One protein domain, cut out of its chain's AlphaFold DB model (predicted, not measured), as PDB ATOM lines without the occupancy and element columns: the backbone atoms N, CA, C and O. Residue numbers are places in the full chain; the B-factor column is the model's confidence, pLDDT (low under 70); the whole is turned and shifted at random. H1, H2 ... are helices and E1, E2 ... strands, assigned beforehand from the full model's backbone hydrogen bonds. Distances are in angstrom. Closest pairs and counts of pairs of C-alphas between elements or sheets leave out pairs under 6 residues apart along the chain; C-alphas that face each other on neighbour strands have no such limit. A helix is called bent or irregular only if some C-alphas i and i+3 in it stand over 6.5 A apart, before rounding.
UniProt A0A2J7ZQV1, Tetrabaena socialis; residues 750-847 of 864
ATOM      1  N   LEU A 750      62.228  37.789-177.183       96.75
ATOM      2  CA  LEU A 750      62.982  37.637-175.932       96.75
ATOM      3  C   LEU A 750      62.757  38.803-174.962       96.75
ATOM      4  O   LEU A 750      62.811  38.610-173.748       96.75
ATOM      5  N   GLY A 751      62.518  40.012-175.478       96.75
ATOM      6  CA  GLY A 751      62.273  41.207-174.671       96.75
ATOM      7  C   GLY A 751      62.816  42.483-175.311       96.75
ATOM      8  O   GLY A 751      62.881  42.599-176.534       96.75
ATOM      9  N   TYR A 752      63.216  43.437-174.469       96.94
ATOM     10  CA  TYR A 752      63.800  44.718-174.877       96.94
ATOM     11  C   TYR A 752      65.127  44.966-174.156       96.94
ATOM     12  O   TYR A 752      65.252  44.642-172.974       96.94
ATOM     13  N   ALA A 753      66.082  45.585-174.847       96.25
ATOM     14  CA  ALA A 753      67.385  45.999-174.334       96.25
ATOM     15  C   ALA A 753      67.698  47.427-174.815       96.25
ATOM     16  O   ALA A 753      68.028  47.647-175.977       96.25
ATOM     17  N   GLY A 754      67.561  48.421-173.934       94.81
ATOM     18  CA  GLY A 754      67.618  49.834-174.309       94.81
ATOM     19  C   GLY A 754      66.558  50.184-175.358       94.81
ATOM     20  O   GLY A 754      65.364  50.013-175.122       94.81
ATOM     21  N   TYR A 755      67.006  50.654-176.524       94.69
ATOM     22  CA  TYR A 755      66.156  50.959-177.680       94.69
ATOM     23  C   TYR A 755      65.937  49.764-178.628       94.69
ATOM     24  O   TYR A 755      65.292  49.917-179.660       94.69
ATOM     25  N   LEU A 756      66.454  48.577-178.303       96.69
ATOM     26  CA  LEU A 756      66.385  47.393-179.160       96.69
ATOM     27  C   LEU A 756      65.294  46.429-178.678       96.69
ATOM     28  O   LEU A 756      65.245  46.076-177.500       96.69
ATOM     29  N   GLN A 757      64.437  45.971-179.587       97.44
ATOM     30  CA  GLN A 757      63.560  44.822-179.381       97.44
ATOM     31  C   GLN A 757      64.270  43.564-179.881       97.44
ATOM     32  O   GLN A 757      64.755  43.519-181.012       97.44
ATOM     33  N   VAL A 758      64.354  42.551-179.024       97.62
ATOM     34  CA  VAL A 758      65.174  41.360-179.258       97.62
ATOM     35  C   VAL A 758      64.272  40.160-179.508       97.62
ATOM     36  O   VAL A 758      63.408  39.838-178.687       97.62
ATOM     37  N   PHE A 759      64.512  39.467-180.614       97.75
ATOM     38  CA  PHE A 759      63.863  38.220-180.991       97.75
ATOM     39  C   PHE A 759      64.921  37.131-181.204       97.75
ATOM     40  O   PHE A 759      66.045  37.390-181.622       97.75
ATOM     41  N   LEU A 760      64.546  35.891-180.934       97.19
ATOM     42  CA  LEU A 760      65.274  34.692-181.321       97.19
ATOM     43  C   LEU A 760      64.751  34.243-182.690       97.19
ATOM     44  O   LEU A 760      63.534  34.130-182.863       97.19
ATOM     45  N   SER A 761      65.644  34.001-183.649       96.25
ATOM     46  CA  SER A 761      65.267  33.474-184.964       96.25
ATOM     47  C   SER A 761      64.677  32.060-184.861       96.25
ATOM     48  O   SER A 761      64.926  31.329-183.898       96.25
ATOM     49  N   ALA A 762      63.914  31.650-185.877       93.44
ATOM     50  CA  ALA A 762      63.358  30.300-185.981       93.44
ATOM     51  C   ALA A 762      64.453  29.210-185.994       93.44
ATOM     52  O   ALA A 762      64.224  28.105-185.502       93.44
ATOM     53  N   ASP A 763      65.649  29.546-186.495       92.56
ATOM     54  CA  ASP A 763      66.842  28.689-186.496       92.56
ATOM     55  C   ASP A 763      67.420  28.406-185.093       92.56
ATOM     56  O   ASP A 763      68.178  27.451-184.928       92.56
ATOM     57  N   ARG A 764      67.058  29.209-184.077       90.62
ATOM     58  CA  ARG A 764      67.610  29.206-182.704       90.62
ATOM     59  C   ARG A 764      69.126  29.455-182.588       90.62
ATOM     60  O   ARG A 764      69.660  29.402-181.482       90.62
ATOM     61  N   ALA A 765      69.797  29.748-183.694       90.31
ATOM     62  CA  ALA A 765      71.225  30.007-183.835       90.31
ATOM     63  C   ALA A 765      71.560  31.505-183.983       90.31
ATOM     64  O   ALA A 765      72.728  31.870-183.869       90.31
ATOM     65  N   SER A 766      70.565  32.373-184.205       94.94
ATOM     66  CA  SER A 766      70.738  33.826-184.336       94.94
ATOM     67  C   SER A 766      69.734  34.647-183.505       94.94
ATOM     68  O   SER A 766      68.600  34.224-183.245       94.94
ATOM     69  N   LEU A 767      70.150  35.848-183.077       96.88
ATOM     70  CA  LEU A 767      69.243  36.870-182.541       96.88
ATOM     71  C   LEU A 767      68.904  37.884-183.635       96.88
ATOM     72  O   LEU A 767      69.797  38.528-184.181       96.88
ATOM     73  N   LEU A 768      67.612  38.069-183.889       96.19
ATOM     74  CA  LEU A 768      67.094  39.146-184.724       96.19
ATOM     75  C   LEU A 768      66.807  40.353-183.831       96.19
ATOM     76  O   LEU A 768      66.103  40.248-182.824       96.19
ATOM     77  N   VAL A 769      67.360  41.504-184.193       96.50
ATOM     78  CA  VAL A 769      67.295  42.719-183.382       96.50
ATOM     79  C   VAL A 769      66.664  43.831-184.205       96.50
ATOM     80  O   VAL A 769      67.132  44.147-185.293       96.50
ATOM     81  N   VAL A 770      65.580  44.407-183.688       96.25
ATOM     82  CA  VAL A 770      64.798  45.455-184.355       96.25
ATOM     83  C   VAL A 770      64.853  46.716-183.505       96.25
ATOM     84  O   VAL A 770      64.616  46.659-182.296       96.25
ATOM     85  N   GLU A 771      65.151  47.866-184.105       94.56
ATOM     86  CA  GLU A 771      65.105  49.129-183.369       94.56
ATOM     87  C   GLU A 771      63.660  49.516-183.038       94.56
ATOM     88  O   GLU A 771      62.800  49.647-183.909       94.56
ATOM     89  N   ASN A 772      63.389  49.714-181.752       92.88
ATOM     90  CA  ASN A 772      62.097  50.150-181.255       92.88
ATOM     91  C   ASN A 772      61.989  51.681-181.405       92.88
ATOM     92  O   ASN A 772      62.848  52.424-180.936       92.88
ATOM     93  N   THR A 773      60.919  52.163-182.036       91.69
ATOM     94  CA  THR A 773      60.679  53.595-182.299       91.69
ATOM     95  C   THR A 773      59.845  54.300-181.222       91.69
ATOM     96  O   THR A 773      59.535  55.483-181.356       91.69
ATOM     97  N   THR A 774      59.478  53.615-180.132       90.75
ATOM     98  CA  THR A 774      58.711  54.221-179.026       90.75
ATOM     99  C   THR A 774      59.458  55.382-178.344       90.75
ATOM    100  O   THR A 774      60.688  55.375-178.278       90.75
ATOM    101  N   PRO A 775      58.750  56.351-177.728       85.06
ATOM    102  CA  PRO A 775      59.385  57.473-177.024       85.06
ATOM    103  C   PRO A 775      60.365  57.058-175.910       85.06
ATOM    104  O   PRO A 775      61.362  57.736-175.675       85.06
ATOM    105  N   ALA A 776      60.123  55.918-175.250       82.62
ATOM    106  CA  ALA A 776      61.041  55.358-174.258       82.62
ATOM    107  C   ALA A 776      62.353  54.853-174.891       82.62
ATOM    108  O   ALA A 776      63.430  55.056-174.334       82.62
ATOM    109  N   ALA A 777      62.280  54.248-176.078       87.75
ATOM    110  CA  ALA A 777      63.454  53.861-176.853       87.75
ATOM    111  C   ALA A 777      64.198  55.089-177.418       87.75
ATOM    112  O   ALA A 777      65.426  55.129-177.384       87.75
ATOM    113  N   ALA A 778      63.484  56.144-177.827       86.50
ATOM    114  CA  ALA A 778      64.102  57.408-178.234       86.50
ATOM    115  C   ALA A 778      64.934  58.056-177.104       86.50
ATOM    116  O   ALA A 778      66.024  58.564-177.362       86.50
ATOM    117  N   ALA A 779      64.500  57.959-175.840       85.19
ATOM    118  CA  ALA A 779      65.300  58.410-174.696       85.19
ATOM    119  C   ALA A 779      66.641  57.651-174.568       85.19
ATOM    120  O   ALA A 779      67.665  58.256-174.249       85.19
ATOM    121  N   HIS A 780      66.671  56.357-174.905       86.44
ATOM    122  CA  HIS A 780      67.895  55.544-174.964       86.44
ATOM    123  C   HIS A 780      68.813  55.863-176.167       86.44
ATOM    124  O   HIS A 780      69.925  55.333-176.232       86.44
ATOM    125  N   ARG A 781      68.406  56.745-177.094       86.12
ATOM    126  CA  ARG A 781      69.281  57.303-178.145       86.12
ATOM    127  C   ARG A 781      69.967  58.616-177.734       86.12
ATOM    128  O   ARG A 781      70.953  58.989-178.359       86.12
ATOM    129  N   LEU A 782      69.512  59.297-176.674       88.06
ATOM    130  CA  LEU A 782      70.105  60.570-176.232       88.06
ATOM    131  C   LEU A 782      71.590  60.408-175.837       88.06
ATOM    132  O   LEU A 782      71.932  59.397-175.203       88.06
ATOM    133  N   PRO A 783      72.477  61.378-176.151       88.88
ATOM    134  CA  PRO A 783      73.889  61.321-175.777       88.88
ATOM    135  C   PRO A 783      74.083  61.147-174.268       88.88
ATOM    136  O   PRO A 783      73.490  61.862-173.466       88.88
ATOM    137  N   ILE A 784      74.967  60.235-173.854       90.44
ATOM    138  CA  ILE A 784      75.164  59.936-172.423       90.44
ATOM    139  C   ILE A 784      75.609  61.192-171.644       90.44
ATOM    140  O   ILE A 784      75.170  61.399-170.514       90.44
ATOM    141  N   LYS A 785      76.413  62.071-172.270       88.50
ATOM    142  CA  LYS A 785      76.867  63.351-171.692       88.50
ATOM    143  C   LYS A 785      75.712  64.323-171.357       88.50
ATOM    144  O   LYS A 785      75.918  65.193-170.521       88.50
ATOM    145  N   SER A 786      74.518  64.192-171.956       92.19
ATOM    146  CA  SER A 786      73.369  65.079-171.683       92.19
ATOM    147  C   SER A 786      72.423  64.565-170.590       92.19
ATOM    148  O   SER A 786      71.414  65.207-170.304       92.19
ATOM    149  N   LEU A 787      72.703  63.405-169.985       92.31
ATOM    150  CA  LEU A 787      71.886  62.843-168.909       92.31
ATOM    151  C   LEU A 787      72.415  63.294-167.537       92.31
ATOM    152  O   LEU A 787      73.600  63.105-167.253       92.31
ATOM    153  N   PRO A 788      71.569  63.825-166.631       94.75
ATOM    154  CA  PRO A 788      72.013  64.156-165.281       94.75
ATOM    155  C   PRO A 788      72.458  62.886-164.526       94.75
ATOM    156  O   PRO A 788      71.911  61.807-164.780       94.75
ATOM    157  N   PRO A 789      73.385  62.968-163.549       93.56
ATOM    158  CA  PRO A 789      73.955  61.785-162.887       93.56
ATOM    159  C   PRO A 789      72.932  60.809-162.283       93.56
ATOM    160  O   PRO A 789      73.138  59.596-162.320       93.56
ATOM    161  N   ALA A 790      71.794  61.311-161.791       94.75
ATOM    162  CA  ALA A 790      70.688  60.479-161.310       94.75
ATOM    163  C   ALA A 790      69.995  59.684-162.437       94.75
ATOM    164  O   ALA A 790      69.661  58.514-162.248       94.75
ATOM    165  N   ALA A 791      69.827  60.280-163.624       94.75
ATOM    166  CA  ALA A 791      69.290  59.593-164.797       94.75
ATOM    167  C   ALA A 791      70.290  58.566-165.346       94.75
ATOM    168  O   ALA A 791      69.889  57.443-165.636       94.75
ATOM    169  N   MET A 792      71.590  58.889-165.383       94.88
ATOM    170  CA  MET A 792      72.645  57.917-165.704       94.88
ATOM    171  C   MET A 792      72.619  56.709-164.752       94.88
ATOM    172  O   MET A 792      72.670  55.563-165.198       94.88
ATOM    173  N   ALA A 793      72.493  56.930-163.440       95.69
ATOM    174  CA  ALA A 793      72.399  55.841-162.465       95.69
ATOM    175  C   ALA A 793      71.134  54.976-162.658       95.69
ATOM    176  O   ALA A 793      71.208  53.752-162.536       95.69
ATOM    177  N   CYS A 794      70.004  55.600-163.002       96.44
ATOM    178  CA  CYS A 794      68.756  54.909-163.320       96.44
ATOM    179  C   CYS A 794      68.874  54.076-164.610       96.44
ATOM    180  O   CYS A 794      68.603  52.874-164.591       96.44
ATOM    181  N   GLU A 795      69.360  54.675-165.703       95.69
ATOM    182  CA  GLU A 795      69.549  53.997-166.989       95.69
ATOM    183  C   GLU A 795      70.513  52.811-166.860       95.69
ATOM    184  O   GLU A 795      70.211  51.721-167.340       95.69
ATOM    185  N   LYS A 796      71.632  52.970-166.142       96.81
ATOM    186  CA  LYS A 796      72.584  51.884-165.872       96.81
ATOM    187  C   LYS A 796      71.905  50.647-165.278       96.81
ATOM    188  O   LYS A 796      72.162  49.534-165.732       96.81
ATOM    189  N   GLU A 797      71.076  50.819-164.249       97.25
ATOM    190  CA  GLU A 797      70.392  49.694-163.604       97.25
ATOM    191  C   GLU A 797      69.199  49.179-164.427       97.25
ATOM    192  O   GLU A 797      68.889  47.992-164.338       97.25
ATOM    193  N   LEU A 798      68.582  50.009-165.275       96.06
ATOM    194  CA  LEU A 798      67.566  49.584-166.245       96.06
ATOM    195  C   LEU A 798      68.168  48.695-167.346       96.06
ATOM    196  O   LEU A 798      67.724  47.558-167.504       96.06
ATOM    197  N   LEU A 799      69.220  49.155-168.036       96.50
ATOM    198  CA  LEU A 799      69.913  48.388-169.084       96.50
ATOM    199  C   LEU A 799      70.461  47.060-168.537       96.50
ATOM    200  O   LEU A 799      70.337  46.015-169.168       96.50
ATOM    201  N   LYS A 800      71.015  47.077-167.320       97.69
ATOM    202  CA  LYS A 800      71.509  45.888-166.608       97.69
ATOM    203  C   LYS A 800      70.411  44.869-166.284       97.69
ATOM    204  O   LYS A 800      70.685  43.670-166.318       97.69
ATOM    205  N   ARG A 801      69.192  45.317-165.954       97.88
ATOM    206  CA  ARG A 801      68.026  44.431-165.770       97.88
ATOM    207  C   ARG A 801      67.587  43.861-167.112       97.88
ATOM    208  O   ARG A 801      67.628  42.653-167.274       97.88
ATOM    209  N   GLN A 802      67.332  44.721-168.094       96.88
ATOM    210  CA  GLN A 802      66.937  44.343-169.452       96.88
ATOM    211  C   GLN A 802      67.875  43.305-170.097       96.88
ATOM    212  O   GLN A 802      67.415  42.271-170.572       96.88
ATOM    213  N   LEU A 803      69.196  43.516-170.046       97.56
ATOM    214  CA  LEU A 803      70.185  42.558-170.563       97.56
ATOM    215  C   LEU A 803      70.162  41.218-169.805       97.56
ATOM    216  O   LEU A 803      70.349  40.161-170.411       97.56
ATOM    217  N   LYS A 804      69.896  41.235-168.491       97.81
ATOM    218  CA  LYS A 804      69.699  40.012-167.699       97.81
ATOM    219  C   LYS A 804      68.385  39.313-168.061       97.81
ATOM    220  O   LYS A 804      68.369  38.090-168.156       97.81
ATOM    221  N   ASP A 805      67.313  40.066-168.276       97.75
ATOM    222  CA  ASP A 805      65.986  39.539-168.590       97.75
ATOM    223  C   ASP A 805      65.957  38.908-169.992       97.75
ATOM    224  O   ASP A 805      65.456  37.796-170.136       97.75
ATOM    225  N   VAL A 806      66.601  39.529-170.992       97.88
ATOM    226  CA  VAL A 806      66.819  38.943-172.331       97.88
ATOM    227  C   VAL A 806      67.680  37.676-172.249       97.88
ATOM    228  O   VAL A 806      67.317  36.654-172.831       97.88
ATOM    229  N   SER A 807      68.777  37.690-171.480       97.44
ATOM    230  CA  SER A 807      69.605  36.490-171.272       97.44
ATOM    231  C   SER A 807      68.827  35.357-170.588       97.44
ATOM    232  O   SER A 807      68.996  34.200-170.958       97.44
ATOM    233  N   ALA A 808      67.963  35.673-169.620       97.69
ATOM    234  CA  ALA A 808      67.131  34.692-168.924       97.69
ATOM    235  C   ALA A 808      65.947  34.201-169.777       97.69
ATOM    236  O   ALA A 808      65.506  33.066-169.614       97.69
ATOM    237  N   ALA A 809      65.419  35.025-170.687       97.81
ATOM    238  CA  ALA A 809      64.420  34.606-171.669       97.81
ATOM    239  C   ALA A 809      65.024  33.620-172.680       97.81
ATOM    240  O   ALA A 809      64.445  32.560-172.913       97.81
ATOM    241  N   TYR A 810      66.220  33.922-173.200       97.81
ATOM    242  CA  TYR A 810      66.988  33.013-174.053       97.81
ATOM    243  C   TYR A 810      67.269  31.675-173.346       97.81
ATOM    244  O   TYR A 810      66.945  30.612-173.874       97.81
ATOM    245  N   GLU A 811      67.788  31.723-172.116       97.50
ATOM    246  CA  GLU A 811      68.131  30.530-171.332       97.50
ATOM    247  C   GLU A 811      66.912  29.633-171.054       97.50
ATOM    248  O   GLU A 811      67.019  28.412-171.138       97.50
ATOM    249  N   ARG A 812      65.720  30.210-170.831       97.38
ATOM    250  CA  ARG A 812      64.460  29.448-170.700       97.38
ATOM    251  C   ARG A 812      63.970  28.813-172.006       97.38
ATOM    252  O   ARG A 812      63.261  27.814-171.944       97.38
ATOM    253  N   LEU A 813      64.285  29.398-173.163       96.56
ATOM    254  CA  LEU A 813      63.820  28.929-174.480       96.56
ATOM    255  C   LEU A 813      64.760  27.898-175.122       96.56
ATOM    256  O   LEU A 813      64.299  27.027-175.864       96.56
ATOM    257  N   ILE A 814      66.061  27.999-174.838       97.00
ATOM    258  CA  ILE A 814      67.109  27.126-175.387       97.00
ATOM    259  C   ILE A 814      67.608  26.086-174.374       97.00
ATOM    260  O   ILE A 814      68.044  25.013-174.776       97.00
ATOM    261  N   GLY A 815      67.534  26.366-173.069       97.25
ATOM    262  CA  GLY A 815      68.132  25.525-172.026       97.25
ATOM    263  C   GLY A 815      69.647  25.713-171.862       97.25
ATOM    264  O   GLY A 815      70.293  24.898-171.210       97.25
ATOM    265  N   ALA A 816      70.219  26.769-172.452       95.94
ATOM    266  CA  ALA A 816      71.643  27.094-172.396       95.94
ATOM    267  C   ALA A 816      71.862  28.612-172.220       95.94
ATOM    268  O   ALA A 816      71.043  29.402-172.697       95.94
ATOM    269  N   PRO A 817      72.959  29.050-171.574       96.69
ATOM    270  CA  PRO A 817      73.271  30.469-171.415       96.69
ATOM    271  C   PRO A 817      73.633  31.135-172.753       96.69
ATOM    272  O   PRO A 817      74.140  30.496-173.674       96.69
ATOM    273  N   LEU A 818      73.413  32.449-172.845       96.25
ATOM    274  CA  LEU A 818      73.691  33.234-174.052       96.25
ATOM    275  C   LEU A 818      75.202  33.242-174.376       96.25
ATOM    276  O   LEU A 818      76.013  33.709-173.567       96.25
ATOM    277  N   THR A 819      75.589  32.738-175.550       95.62
ATOM    278  CA  THR A 819      76.993  32.640-175.999       95.62
ATOM    279  C   THR A 819      77.614  34.020-176.280       95.62
ATOM    280  O   THR A 819      76.890  35.015-176.344       95.62
ATOM    281  N   PRO A 820      78.950  34.132-176.444       93.12
ATOM    282  CA  PRO A 820      79.584  35.375-176.890       93.12
ATOM    283  C   PRO A 820      79.083  35.847-178.264       93.12
ATOM    284  O   PRO A 820      78.720  37.009-178.396       93.12
ATOM    285  N   SER A 821      78.961  34.944-179.245       91.88
ATOM    286  CA  SER A 821      78.453  35.269-180.588       91.88
ATOM    287  C   SER A 821      77.038  35.857-180.561       91.88
ATOM    288  O   SER A 821      76.771  36.870-181.200       91.88
ATOM    289  N   LEU A 822      76.144  35.301-179.740       94.75
ATOM    290  CA  LEU A 822      74.773  35.796-179.580       94.75
ATOM    291  C   LEU A 822      74.662  37.088-178.747       94.75
ATOM    292  O   LEU A 822      73.574  37.648-178.634       94.75
ATOM    293  N   LYS A 823      75.761  37.583-178.164       95.81
ATOM    294  CA  LYS A 823      75.813  38.907-177.517       95.81
ATOM    295  C   LYS A 823      76.213  40.019-178.479       95.81
ATOM    296  O   LYS A 823      75.966  41.180-178.156       95.81
ATOM    297  N   GLU A 824      76.770  39.693-179.642       94.56
ATOM    298  CA  GLU A 824      77.245  40.688-180.606       94.56
ATOM    299  C   GLU A 824      76.117  41.599-181.137       94.56
ATOM    300  O   GLU A 824      76.277  42.819-181.066       94.56
ATOM    301  N   PRO A 825      74.905  41.099-181.477       95.12
ATOM    302  CA  PRO A 825      73.763  41.962-181.817       95.12
ATOM    303  C   PRO A 825      73.280  42.872-180.669       95.12
ATOM    304  O   PRO A 825      72.507  43.801-180.887       95.12
ATOM    305  N   LEU A 826      73.725  42.624-179.430       96.69
ATOM    306  CA  LEU A 826      73.423  43.433-178.242       96.69
ATOM    307  C   LEU A 826      74.594  44.350-177.835       96.69
ATOM    308  O   LEU A 826      74.474  45.112-176.866       96.69
ATOM    309  N   ARG A 827      75.725  44.312-178.560       95.81
ATOM    310  CA  ARG A 827      76.949  45.080-178.274       95.81
ATOM    311  C   ARG A 827      76.708  46.587-178.097       95.81
ATOM    312  O   ARG A 827      77.266  47.118-177.135       95.81
ATOM    313  N   PRO A 828      75.847  47.287-178.872       94.62
ATOM    314  CA  PRO A 828      75.556  48.707-178.633       94.62
ATOM    315  C   PRO A 828      75.009  48.990-177.224       94.62
ATOM    316  O   PRO A 828      75.405  49.961-176.575       94.62
ATOM    317  N   VAL A 829      74.155  48.103-176.699       96.25
ATOM    318  CA  VAL A 829      73.544  48.242-175.366       96.25
ATOM    319  C   VAL A 829      74.559  47.940-174.264       96.25
ATOM    320  O   VAL A 829      74.630  48.676-173.277       96.25
ATOM    321  N   TYR A 830      75.393  46.910-174.447       96.06
ATOM    322  CA  TYR A 830      76.519  46.636-173.549       96.06
ATOM    323  C   TYR A 830      77.506  47.812-173.508       96.06
ATOM    324  O   TYR A 830      77.877  48.251-172.419       96.06
ATOM    325  N   VAL A 831      77.877  48.382-174.660       95.31
ATOM    326  CA  VAL A 831      78.756  49.561-174.750       95.31
ATOM    327  C   VAL A 831      78.131  50.766-174.043       95.31
ATOM    328  O   VAL A 831      78.815  51.413-173.249       95.31
ATOM    329  N   ARG A 832      76.834  51.046-174.244       95.12
ATOM    330  CA  ARG A 832      76.122  52.128-173.538       95.12
ATOM    331  C   ARG A 832      76.133  51.914-172.018       95.12
ATOM    332  O   ARG A 832      76.551  52.810-171.285       95.12
ATOM    333  N   TYR A 833      75.785  50.718-171.541       97.38
ATOM    334  CA  TYR A 833      75.846  50.357-170.117       97.38
ATOM    335  C   TYR A 833      77.262  50.503-169.525       97.38
ATOM    336  O   TYR A 833      77.418  51.061-168.436       97.38
ATOM    337  N   HIS A 834      78.307  50.061-170.236       96.75
ATOM    338  CA  HIS A 834      79.694  50.184-169.777       96.75
ATOM    339  C   HIS A 834      80.200  51.636-169.781       96.75
ATOM    340  O   HIS A 834      80.823  52.040-168.798       96.75
ATOM    341  N   LYS A 835      79.869  52.449-170.796       94.44
ATOM    342  CA  LYS A 835      80.176  53.893-170.817       94.44
ATOM    343  C   LYS A 835      79.520  54.618-169.634       94.44
ATOM    344  O   LYS A 835      80.202  55.336-168.908       94.44
ATOM    345  N   ILE A 836      78.237  54.360-169.358       95.38
ATOM    346  CA  ILE A 836      77.539  54.930-168.190       95.38
ATOM    347  C   ILE A 836      78.181  54.454-166.870       95.38
ATOM    348  O   ILE A 836      78.401  55.252-165.957       95.38
ATOM    349  N   LYS A 837      78.528  53.163-166.756       96.56
ATOM    350  CA  LYS A 837      79.221  52.610-165.577       96.56
ATOM    351  C   LYS A 837      80.568  53.305-165.328       96.56
ATOM    352  O   LYS A 837      80.870  53.581-164.167       96.56
ATOM    353  N   ALA A 838      81.341  53.581-166.379       92.44
ATOM    354  CA  ALA A 838      82.629  54.267-166.290       92.44
ATOM    355  C   ALA A 838      82.474  55.739-165.874       92.44
ATOM    356  O   ALA A 838      83.131  56.170-164.930       92.44
ATOM    357  N   LEU A 839      81.547  56.483-166.491       92.06
ATOM    358  CA  LEU A 839      81.286  57.890-166.157       92.06
ATOM    359  C   LEU A 839      80.850  58.078-164.694       92.06
ATOM    360  O   LEU A 839      81.336  58.981-164.017       92.06
ATOM    361  N   ILE A 840      79.998  57.188-164.171       93.81
ATOM    362  CA  ILE A 840      79.592  57.207-162.754       93.81
ATOM    363  C   ILE A 840      80.779  56.915-161.819       93.81
ATOM    364  O   ILE A 840      80.849  57.484-160.731       93.81
ATOM    365  N   ALA A 841      81.716  56.049-162.220       91.06
ATOM    366  CA  ALA A 841      82.909  55.752-161.428       91.06
ATOM    367  C   ALA A 841      83.916  56.919-161.438       91.06
ATOM    368  O   ALA A 841      84.381  57.328-160.376       91.06
ATOM    369  N   GLY A 842      84.205  57.498-162.609       84.81
ATOM    370  CA  GLY A 842      85.123  58.636-162.746       84.81
ATOM    371  C   GLY A 842      84.607  59.915-162.081       84.81
ATOM    372  O   GLY A 842      85.359  60.600-161.389       84.81
ATOM    373  N   GLY A 843      83.303  60.200-162.193       76.88
ATOM    374  CA  GLY A 843      82.682  61.367-161.554       76.88
ATOM    375  C   GLY A 843      82.804  61.372-160.025       76.88
ATOM    376  O   GLY A 843      82.948  62.437-159.427       76.88
ATOM    377  N   ALA A 844      82.829  60.194-159.390       60.00
ATOM    378  CA  ALA A 844      83.064  60.070-157.952       60.00
ATOM    379  C   ALA A 844      84.503  60.440-157.545       60.00
ATOM    380  O   ALA A 844      84.705  60.969-156.456       60.00
ATOM    381  N   VAL A 845      85.493  60.211-158.416       54.78
ATOM    382  CA  VAL A 845      86.896  60.595-158.174       54.78
ATOM    383  C   VAL A 845      87.077  62.105-158.351       54.78
ATOM    384  O   VAL A 845      87.663  62.759-157.489       54.78
ATOM    385  N   ALA A 846      86.506  62.678-159.417       50.09
ATOM    386  CA  ALA A 846      86.564  64.117-159.682       50.09
ATOM    387  C   ALA A 846      85.962  64.951-158.533       50.09
ATOM    388  O   ALA A 846      86.564  65.933-158.098       50.09
ATOM    389  N   ALA A 847      84.822  64.520-157.976       50.19
ATOM    390  CA  ALA A 847      84.143  65.207-156.875       50.19
ATOM    391  C   ALA A 847      84.952  65.268-155.561       50.19
ATOM    392  O   ALA A 847      84.668  66.114-154.711       50.19
TER     393      ALA A 847
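Overview. This is residues 750 to 847 of the 864 residues of a protein of Tetrabaena socialis (UniProt A0A2J7ZQV1). A long helical hairpin, H2 and H3, has one small sheet of three strands on it, and H2 and the first part of H3 cover one face of that sheet in two layers. Short H1 only grazes the sheet, and H3 has a kink near residue 828. The printed part has 98 residues, mostly helix, in the order E1, E2, E3, H1, H2, H3; the antiparallel sheet runs E1, E2, E3. It is compact, with a radius of gyration of the C-alphas of 14.5 A, yet elongated, spanning 49 by 27 by 17 A.

Arrangement. E1, residues 750 to 753, E2, 756 to 760, and E3, 767 to 771, form a meander, each strand the antiparallel neighbour of the one before. E1 and E2 are a hairpin, with N 753 and O 756 2.8 A apart, within hydrogen-bond range; so are E2 and E3, with N 757 and O 770 at 2.8 A. H1, residues 775 to 779, only grazes the sheet with residues 777 to 778. H2, residues 789 to 814, lies over E1 at a height over the sheet of 7.8 A; the C-alphas of Ala 753 and Gln 802, the closest, are 5.2 A apart. H3, residues 821 to 846, is on the same face, at a height of 12.4 A. With residues 829 to 840 alone it touches residues 789 to 800 of H2, at a shallow tilt of 26 degrees, opposite ways; the closest C-alphas, of Lys 796 and Tyr 833, are 5.6 A apart. H1 and H3 are apart. In H1 and H2 every O i to N i+4 pair is within hydrogen-bond range; in H3, 16 of 22 are.

Along the chain. E1 begins at C-alpha 750, (62.982, 37.637, -175.932). H2 is 37.5 A long and H3 36.5 A; H3 ends at C-alpha 846, (86.564, 64.117, -159.682). H3 is irregular, C-alphas 825 and 828 being 7.7 A apart.

Size, cuts and confidence. The two C-alphas farthest apart, of Asp 763 and Ala 847, are 50.1 A apart. The printed part has no cut and no long link. Its mean pLDDT is 92.6, and residues 844 to 847 are under 70.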